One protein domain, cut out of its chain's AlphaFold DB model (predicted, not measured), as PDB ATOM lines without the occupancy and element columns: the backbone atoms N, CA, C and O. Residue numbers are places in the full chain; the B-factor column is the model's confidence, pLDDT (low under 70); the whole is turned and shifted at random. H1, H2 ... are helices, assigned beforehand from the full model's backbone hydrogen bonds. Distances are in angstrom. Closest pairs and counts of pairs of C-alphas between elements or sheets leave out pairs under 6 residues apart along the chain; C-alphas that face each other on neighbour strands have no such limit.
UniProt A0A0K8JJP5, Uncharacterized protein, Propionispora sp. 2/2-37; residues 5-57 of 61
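Overview. This is residues 5 to 57 of the 61 residues of an uncharacterized protein of Propionispora sp. 2/2-37 (UniProt A0A0K8JJP5). Two helices, H1 and H2, fold back on each other as a wide, slanting helical hairpin, and at one end the short helix H3 turns back from H2 and packs on H1. At the other end of the domain, residues 19 to 39, with no named element, wind into a large loop that joins H1 to H2. The 53 printed residues hold three named helices in the order H1, H2, H3 and no named strand, and the class is all helix. The whole is compact, with a radius of gyration of the C-alphas of 11.4 A and spans of 30 by 22 by 16 A.

Arrangement. Begin with H1, residues 5 to 18, and look across to H2, residues 40 to 50. The two touch, and the closest C-alphas are those of Ile 15 and Tyr 46, 7.4 A apart. H1 touches H2 with residues 12 to 15 alone. The two helices run opposite ways at a steep tilt of 44 degrees, with their centres 12.4 A apart, and form a helical hairpin. Go on to H3, residues 54 to 57, which touches H1; the closest C-alphas are those of Glu 9 and Tyr 56, 5.1 A apart. H2 and H3 are close but not clearly touching, and their closest C-alphas, those of Met 50 and Leu 57, are 7.7 A apart. In the backbone of H2 every O i to N i+4 pair is within hydrogen-bond range, in H1 8 of 10 are, and H3 is too short for such a pair.

Along the chain. Find C-alpha 5 at (12.450, -22.543, -42.768); from there H1 runs 20.5 A to C-alpha 18 at (-6.236, -30.014, -38.822), and it is the longest helix, with 14 residues. Pass along residues 19 to 39 to C-alpha 40 at (-11.356, -18.485, -34.995), where H2 begins; its 11 residues run 15.4 A to Met 50. Three residues later, look for H3 at Lys 54; it covers 5.3 A and ends at C-alpha 57, at (3.060, -23.273, -48.506).

Size, cuts and confidence. The two C-alphas farthest apart are those of Gly 34, in the stretch between H1 and H2, and Pro 52, 30.4 A apart. The first and last printed C-alphas, those of Glu 5 and Leu 57, are 11.0 A apart. The link from H1 to H2 is long, with 21 residues, and their C-alphas lie 6 to 15 A from the mean of the C-alphas; the link from H2 to H3 is tight, with 3. The printed part has no cut from residue 5 to residue 57. Read the B-factor column for the model's confidence: the mean pLDDT of the printed part is 90.6, and no printed residue is under 70.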
ATOM      1  N   GLU A   5      13.145 -22.120 -41.554       90.88
ATOM      2  CA  GLU A   5      12.450 -22.543 -42.768       90.88
ATOM      3  C   GLU A   5      11.620 -23.802 -42.516       90.88
ATOM      4  O   GLU A   5      10.434 -23.825 -42.836       90.88
ATOM      5  N   ARG A   6      12.218 -24.823 -41.886       90.62
ATOM      6  CA  ARG A   6      11.519 -26.080 -41.605       90.62
ATOM      7  C   ARG A   6      10.375 -25.882 -40.618       90.62
ATOM      8  O   ARG A   6       9.336 -26.518 -40.750       90.62
ATOM      9  N   PHE A   7      10.553 -24.995 -39.645       91.81
ATOM     10  CA  PHE A   7       9.496 -24.647 -38.706       91.81
ATOM     11  C   PHE A   7       8.288 -24.013 -39.413       91.81
ATOM     12  O   PHE A   7       7.161 -24.429 -39.164       91.81
ATOM     13  N   TYR A   8       8.506 -23.065 -40.332       91.94
ATOM     14  CA  TYR A   8       7.408 -22.436 -41.075       91.94
ATOM     15  C   TYR A   8       6.695 -23.396 -42.029       91.94
ATOM     16  O   TYR A   8       5.472 -23.348 -42.119       91.94
ATOM     17  N   GLU A   9       7.424 -24.299 -42.692       90.12
ATOM     18  CA  GLU A   9       6.812 -25.368 -43.499       90.12
ATOM     19  C   GLU A   9       5.874 -26.244 -42.653       90.12
ATOM     20  O   GLU A   9       4.750 -26.531 -43.062       90.12
ATOM     21  N   LEU A  10       6.319 -26.652 -41.459       90.50
ATOM     22  CA  LEU A  10       5.518 -27.480 -40.558       90.50
ATOM     23  C   LEU A  10       4.291 -26.729 -40.039       90.50
ATOM     24  O   LEU A  10       3.190 -27.266 -40.114       90.50
ATOM     25  N   LEU A  11       4.480 -25.497 -39.561       91.12
ATOM     26  CA  LEU A  11       3.411 -24.657 -39.023       91.12
ATOM     27  C   LEU A  11       2.279 -24.470 -40.038       91.12
ATOM     28  O   LEU A  11       1.116 -24.696 -39.711       91.12
ATOM     29  N   MET A  12       2.623 -24.083 -41.271       90.00
ATOM     30  CA  MET A  12       1.619 -23.828 -42.303       90.00
ATOM     31  C   MET A  12       0.938 -25.117 -42.778       90.00
ATOM     32  O   MET A  12      -0.253 -25.106 -43.077       90.00
ATOM     33  N   GLY A  13       1.663 -26.238 -42.813       89.38
ATOM     34  CA  GLY A  13       1.079 -27.533 -43.159       89.38
ATOM     35  C   GLY A  13       0.150 -28.092 -42.084       89.38
ATOM     36  O   GLY A  13      -0.809 -28.784 -42.415       89.38
ATOM     37  N   GLU A  14       0.413 -27.807 -40.808       89.50
ATOM     38  CA  GLU A  14      -0.353 -28.402 -39.714       89.50
ATOM     39  C   GLU A  14      -1.767 -27.842 -39.613       89.50
ATOM     40  O   GLU A  14      -2.715 -28.616 -39.514       89.50
ATOM     41  N   ILE A  15      -1.934 -26.520 -39.719       88.31
ATOM     42  CA  ILE A  15      -3.275 -25.914 -39.702       88.31
ATOM     43  C   ILE A  15      -4.124 -26.460 -40.851       88.31
ATOM     44  O   ILE A  15      -5.283 -26.810 -40.650       88.31
ATOM     45  N   TRP A  16      -3.530 -26.624 -42.036       85.88
ATOM     46  CA  TRP A  16      -4.222 -27.205 -43.182       85.88
ATOM     47  C   TRP A  16      -4.644 -28.664 -42.951       85.88
ATOM     48  O   TRP A  16      -5.749 -29.045 -43.323       85.88
ATOM     49  N   ARG A  17      -3.804 -29.475 -42.294       89.88
ATOM     50  CA  ARG A  17      -4.145 -30.862 -41.935       89.88
ATOM     51  C   ARG A  17      -5.237 -30.943 -40.873       89.88
ATOM     52  O   ARG A  17      -6.048 -31.859 -40.930       89.88
ATOM     53  N   LEU A  18      -5.257 -30.021 -39.912       90.25
ATOM     54  CA  LEU A  18      -6.236 -30.014 -38.822       90.25
ATOM     55  C   LEU A  18      -7.650 -29.645 -39.271       90.25
ATOM     56  O   LEU A  18      -8.598 -29.962 -38.555       90.25
ATOM     57  N   ARG A  19      -7.805 -28.992 -40.429       87.94
ATOM     58  CA  ARG A  19      -9.126 -28.660 -40.963       87.94
ATOM     59  C   ARG A  19      -9.929 -29.927 -41.218       87.94
ATOM     60  O   ARG A  19      -9.410 -30.935 -41.689       87.94
ATOM     61  N   ASP A  20     -11.213 -29.860 -40.913       87.50
ATOM     62  CA  ASP A  20     -12.149 -30.937 -41.203       87.50
ATOM     63  C   ASP A  20     -12.895 -30.646 -42.508       87.50
ATOM     64  O   ASP A  20     -14.093 -30.378 -42.521       87.50
ATOM     65  N   ASP A  21     -12.140 -30.630 -43.604       86.75
ATOM     66  CA  ASP A  21     -12.649 -30.498 -44.968       86.75
ATOM     67  C   ASP A  21     -12.145 -31.661 -45.844       86.75
ATOM     68  O   ASP A  21     -11.359 -32.495 -45.392       86.75
ATOM     69  N   GLU A  22     -12.567 -31.712 -47.112       87.38
ATOM     70  CA  GLU A  22     -12.205 -32.783 -48.059       87.38
ATOM     71  C   GLU A  22     -10.690 -33.015 -48.208       87.38
ATOM     72  O   GLU A  22     -10.250 -34.086 -48.640       87.38
ATOM     73  N   LYS A  23      -9.870 -32.004 -47.901       84.25
ATOM     74  CA  LYS A  23      -8.415 -32.053 -48.051       84.25
ATOM     75  C   LYS A  23      -7.687 -32.250 -46.723       84.25
ATOM     76  O   LYS A  23      -6.542 -32.708 -46.732       84.25
ATOM     77  N   GLY A  24      -8.339 -31.929 -45.615       88.06
ATOM     78  CA  GLY A  24      -7.821 -32.104 -44.272       88.06
ATOM     79  C   GLY A  24      -7.843 -33.551 -43.778       88.06
ATOM     80  O   GLY A  24      -8.188 -34.499 -44.490       88.06
ATOM     81  N   TYR A  25      -7.368 -33.755 -42.553       93.38
ATOM     82  CA  TYR A  25      -7.156 -35.086 -41.974       93.38
ATOM     83  C   TYR A  25      -8.274 -35.515 -41.016       93.38
ATOM     84  O   TYR A  25      -8.249 -36.649 -40.526       93.38
ATOM     85  N   GLY A  26      -9.260 -34.643 -40.800       90.69
ATOM     86  CA  GLY A  26     -10.473 -34.951 -40.054       90.69
ATOM     87  C   GLY A  26     -11.406 -35.937 -40.775       90.69
ATOM     88  O   GLY A  26     -11.106 -36.399 -41.887       90.69
ATOM     89  N   PRO A  27     -12.544 -36.280 -40.148       91.69
ATOM     90  CA  PRO A  27     -13.523 -37.227 -40.677       91.69
ATOM     91  C   PRO A  27     -14.061 -36.895 -42.074       91.69
ATOM     92  O   PRO A  27     -14.408 -37.815 -42.812       91.69
ATOM     93  N   GLN A  28     -14.125 -35.614 -42.450       90.44
ATOM     94  CA  GLN A  28     -14.609 -35.174 -43.765       90.44
ATOM     95  C   GLN A  28     -13.555 -35.267 -44.876       90.44
ATOM     96  O   GLN A  28     -13.895 -35.140 -46.052       90.44
ATOM     97  N   GLY A  29     -12.293 -35.519 -44.526       90.81
ATOM     98  CA  GLY A  29     -11.191 -35.657 -45.471       90.81
ATOM     99  C   GLY A  29     -10.569 -37.048 -45.425       90.81
ATOM    100  O   GLY A  29     -11.134 -38.026 -45.914       90.81
ATOM    101  N   LYS A  30      -9.357 -37.149 -44.870       89.88
ATOM    102  CA  LYS A  30      -8.598 -38.414 -44.803       89.88
ATOM    103  C   LYS A  30      -8.994 -39.339 -43.652       89.88
ATOM    104  O   LYS A  30      -8.572 -40.494 -43.666       89.88
ATOM    105  N   ASN A  31      -9.783 -38.861 -42.689       91.44
ATOM    106  CA  ASN A  31     -10.244 -39.621 -41.526       91.44
ATOM    107  C   ASN A  31      -9.095 -40.278 -40.733       91.44
ATOM    108  O   ASN A  31      -9.173 -41.440 -40.331       91.44
ATOM    109  N   TYR A  32      -7.992 -39.547 -40.548       90.62
ATOM    110  CA  TYR A  32      -6.850 -40.005 -39.749       90.62
ATOM    111  C   TYR A  32      -7.050 -39.747 -38.254       90.62
ATOM    112  O   TYR A  32      -6.537 -40.503 -37.429       90.62
ATOM    113  N   PHE A  33      -7.794 -38.700 -37.898       89.19
ATOM    114  CA  PHE A  33      -8.192 -38.385 -36.528       89.19
ATOM    115  C   PHE A  33      -9.617 -37.809 -36.495       89.19
ATOM    116  O   PHE A  33     -10.219 -37.552 -37.537       89.19
ATOM    117  N   GLY A  34     -10.181 -37.669 -35.289       91.94
ATOM    118  CA  GLY A  34     -11.525 -37.115 -35.086       91.94
ATOM    119  C   GLY A  34     -11.628 -35.632 -35.457       91.94
ATOM    120  O   GLY A  34     -10.626 -34.981 -35.725       91.94
ATOM    121  N   HIS A  35     -12.843 -35.086 -35.468       91.88
ATOM    122  CA  HIS A  35     -13.043 -33.660 -35.727       91.88
ATOM    123  C   HIS A  35     -12.270 -32.798 -34.714       91.88
ATOM    124  O   HIS A  35     -12.273 -33.094 -33.515       91.88
ATOM    125  N   VAL A  36     -11.625 -31.737 -35.202       91.62
ATOM    126  CA  VAL A  36     -10.931 -30.743 -34.378       91.62
ATOM    127  C   VAL A  36     -11.550 -29.377 -34.641       91.62
ATOM    128  O   VAL A  36     -11.453 -28.850 -35.747       91.62
ATOM    129  N   ASP A  37     -12.125 -28.780 -33.601       92.12
ATOM    130  CA  ASP A  37     -12.583 -27.395 -33.639       92.12
ATOM    131  C   ASP A  37     -11.373 -26.451 -33.608       92.12
ATOM    132  O   ASP A  37     -10.725 -26.273 -32.570       92.12
ATOM    133  N   ILE A  38     -11.053 -25.831 -34.745       90.50
ATOM    134  CA  ILE A  38      -9.997 -24.817 -34.817       90.50
ATOM    135  C   ILE A  38     -10.578 -23.471 -34.355       90.50
ATOM    136  O   ILE A  38     -11.513 -22.960 -34.977       90.50
ATOM    137  N   PRO A  39     -10.037 -22.845 -33.291       94.88
ATOM    138  CA  PRO A  39     -10.529 -21.553 -32.835       94.88
ATOM    139  C   PRO A  39     -10.380 -20.481 -33.917       94.88
ATOM    140  O   PRO A  39      -9.341 -20.390 -34.571       94.88
ATOM    141  N   TYR A  40     -11.364 -19.585 -34.021       93.19
ATOM    142  CA  TYR A  40     -11.356 -18.485 -34.995       93.19
ATOM    143  C   TYR A  40     -10.055 -17.666 -34.984       93.19
ATOM    144  O   TYR A  40      -9.542 -17.295 -36.032       93.19
ATOM    145  N   GLN A  41      -9.482 -17.413 -33.804       95.44
ATOM    146  CA  GLN A  41      -8.226 -16.664 -33.683       95.44
ATOM    147  C   GLN A  41      -7.048 -17.370 -34.370       95.44
ATOM    148  O   GLN A  41      -6.155 -16.699 -34.888       95.44
ATOM    149  N   VAL A  42      -7.039 -18.705 -34.378       92.81
ATOM    150  CA  VAL A  42      -6.003 -19.510 -35.032       92.81
ATOM    151  C   VAL A  42      -6.184 -19.457 -36.545       92.81
ATOM    152  O   VAL A  42      -5.212 -19.188 -37.244       92.81
ATOM    153  N   GLU A  43      -7.414 -19.619 -37.039       91.75
ATOM    154  CA  GLU A  43      -7.728 -19.482 -38.470       91.75
ATOM    155  C   GLU A  43      -7.395 -18.079 -38.994       91.75
ATOM    156  O   GLU A  43      -6.675 -17.931 -39.978       91.75
ATOM    157  N   PHE A  44      -7.811 -17.038 -38.273       94.12
ATOM    158  CA  PHE A  44      -7.483 -15.656 -38.618       94.12
ATOM    159  C   PHE A  44      -5.968 -15.411 -38.641       94.12
ATOM    160  O   PHE A  44      -5.440 -14.794 -39.565       94.12
ATOM    161  N   SER A  45      -5.239 -15.928 -37.647       94.06
ATOM    162  CA  SER A  45      -3.776 -15.813 -37.624       94.06
ATOM    163  C   SER A  45      -3.135 -16.560 -38.793       94.06
ATOM    164  O   SER A  45      -2.170 -16.072 -39.374       94.06
ATOM    165  N   TYR A  46      -3.671 -17.725 -39.156       92.50
ATOM    166  CA  TYR A  46      -3.204 -18.494 -40.301       92.50
ATOM    167  C   TYR A  46      -3.394 -17.716 -41.606       92.50
ATOM    168  O   TYR A  46      -2.434 -17.576 -42.362       92.50
ATOM    169  N   GLU A  47      -4.574 -17.133 -41.832       92.31
ATOM    170  CA  GLU A  47      -4.865 -16.295 -43.002       92.31
ATOM    171  C   GLU A  47      -3.906 -15.102 -43.114       92.31
ATOM    172  O   GLU A  47      -3.332 -14.868 -44.180       92.31
ATOM    173  N   LEU A  48      -3.645 -14.401 -42.004       94.25
ATOM    174  CA  LEU A  48      -2.664 -13.309 -41.961       94.25
ATOM    175  C   LEU A  48      -1.247 -13.766 -42.335       94.25
ATOM    176  O   LEU A  48      -0.468 -12.990 -42.892       94.25
ATOM    177  N   LEU A  49      -0.899 -15.016 -42.020       92.75
ATOM    178  CA  LEU A  49       0.416 -15.589 -42.289       92.75
ATOM    179  C   LEU A  49       0.549 -16.174 -43.704       92.75
ATOM    180  O   LEU A  49       1.679 -16.361 -44.161       92.75
ATOM    181  N   MET A  50      -0.551 -16.416 -44.427       90.38
ATOM    182  CA  MET A  50      -0.513 -17.026 -45.763       90.38
ATOM    183  C   MET A  50       0.303 -16.211 -46.771       90.38
ATOM    184  O   MET A  50       1.135 -16.778 -47.478       90.38
ATOM    185  N   GLU A  51       0.112 -14.892 -46.826       91.94
ATOM    186  CA  GLU A  51       0.861 -14.019 -47.739       91.94
ATOM    187  C   GLU A  51       2.352 -13.878 -47.370       91.94
ATOM    188  O   GLU A  51       3.200 -14.172 -48.221       91.94
ATOM    189  N   PRO A  52       2.741 -13.513 -46.130       93.75
ATOM    190  CA  PRO A  52       4.158 -13.376 -45.782       93.75
ATOM    191  C   PRO A  52       4.920 -14.709 -45.815       93.75
ATOM    192  O   PRO A  52       6.128 -14.721 -46.071       93.75
ATOM    193  N   LEU A  53       4.242 -15.840 -45.583       92.19
ATOM    194  CA  LEU A  53       4.848 -17.175 -45.587       92.19
ATOM    195  C   LEU A  53       4.564 -17.976 -46.861       92.19
ATOM    196  O   LEU A  53       4.894 -19.160 -46.915       92.19
ATOM    197  N   LYS A  54       4.042 -17.348 -47.922       90.00
ATOM    198  CA  LYS A  54       3.633 -18.015 -49.170       90.00
ATOM    199  C   LYS A  54       4.691 -18.942 -49.767       90.00
ATOM    200  O   LYS A  54       4.368 -20.021 -50.261       90.00
ATOM    201  N   LYS A  55       5.972 -18.568 -49.661       90.00
ATOM    202  CA  LYS A  55       7.109 -19.388 -50.124       90.00
ATOM    203  C   LYS A  55       7.254 -20.741 -49.411       90.00
ATOM    204  O   LYS A  55       7.963 -21.604 -49.919       90.00
ATOM    205  N   TYR A  56       6.604 -20.931 -48.264       88.38
ATOM    206  CA  TYR A  56       6.636 -22.158 -47.463       88.38
ATOM    207  C   TYR A  56       5.372 -23.026 -47.623       88.38
ATOM    208  O   TYR A  56       5.361 -24.155 -47.143       88.38
ATOM    209  N   LEU A  57       4.333 -22.551 -48.328       79.19
ATOM    210  CA  LEU A  57       3.060 -23.273 -48.506       79.19
ATOM    211  C   LEU A  57       3.177 -24.499 -49.434       79.19
ATOM    212  O   LEU A  57       2.566 -25.533 -49.186       79.19
TER     213      LEU A  57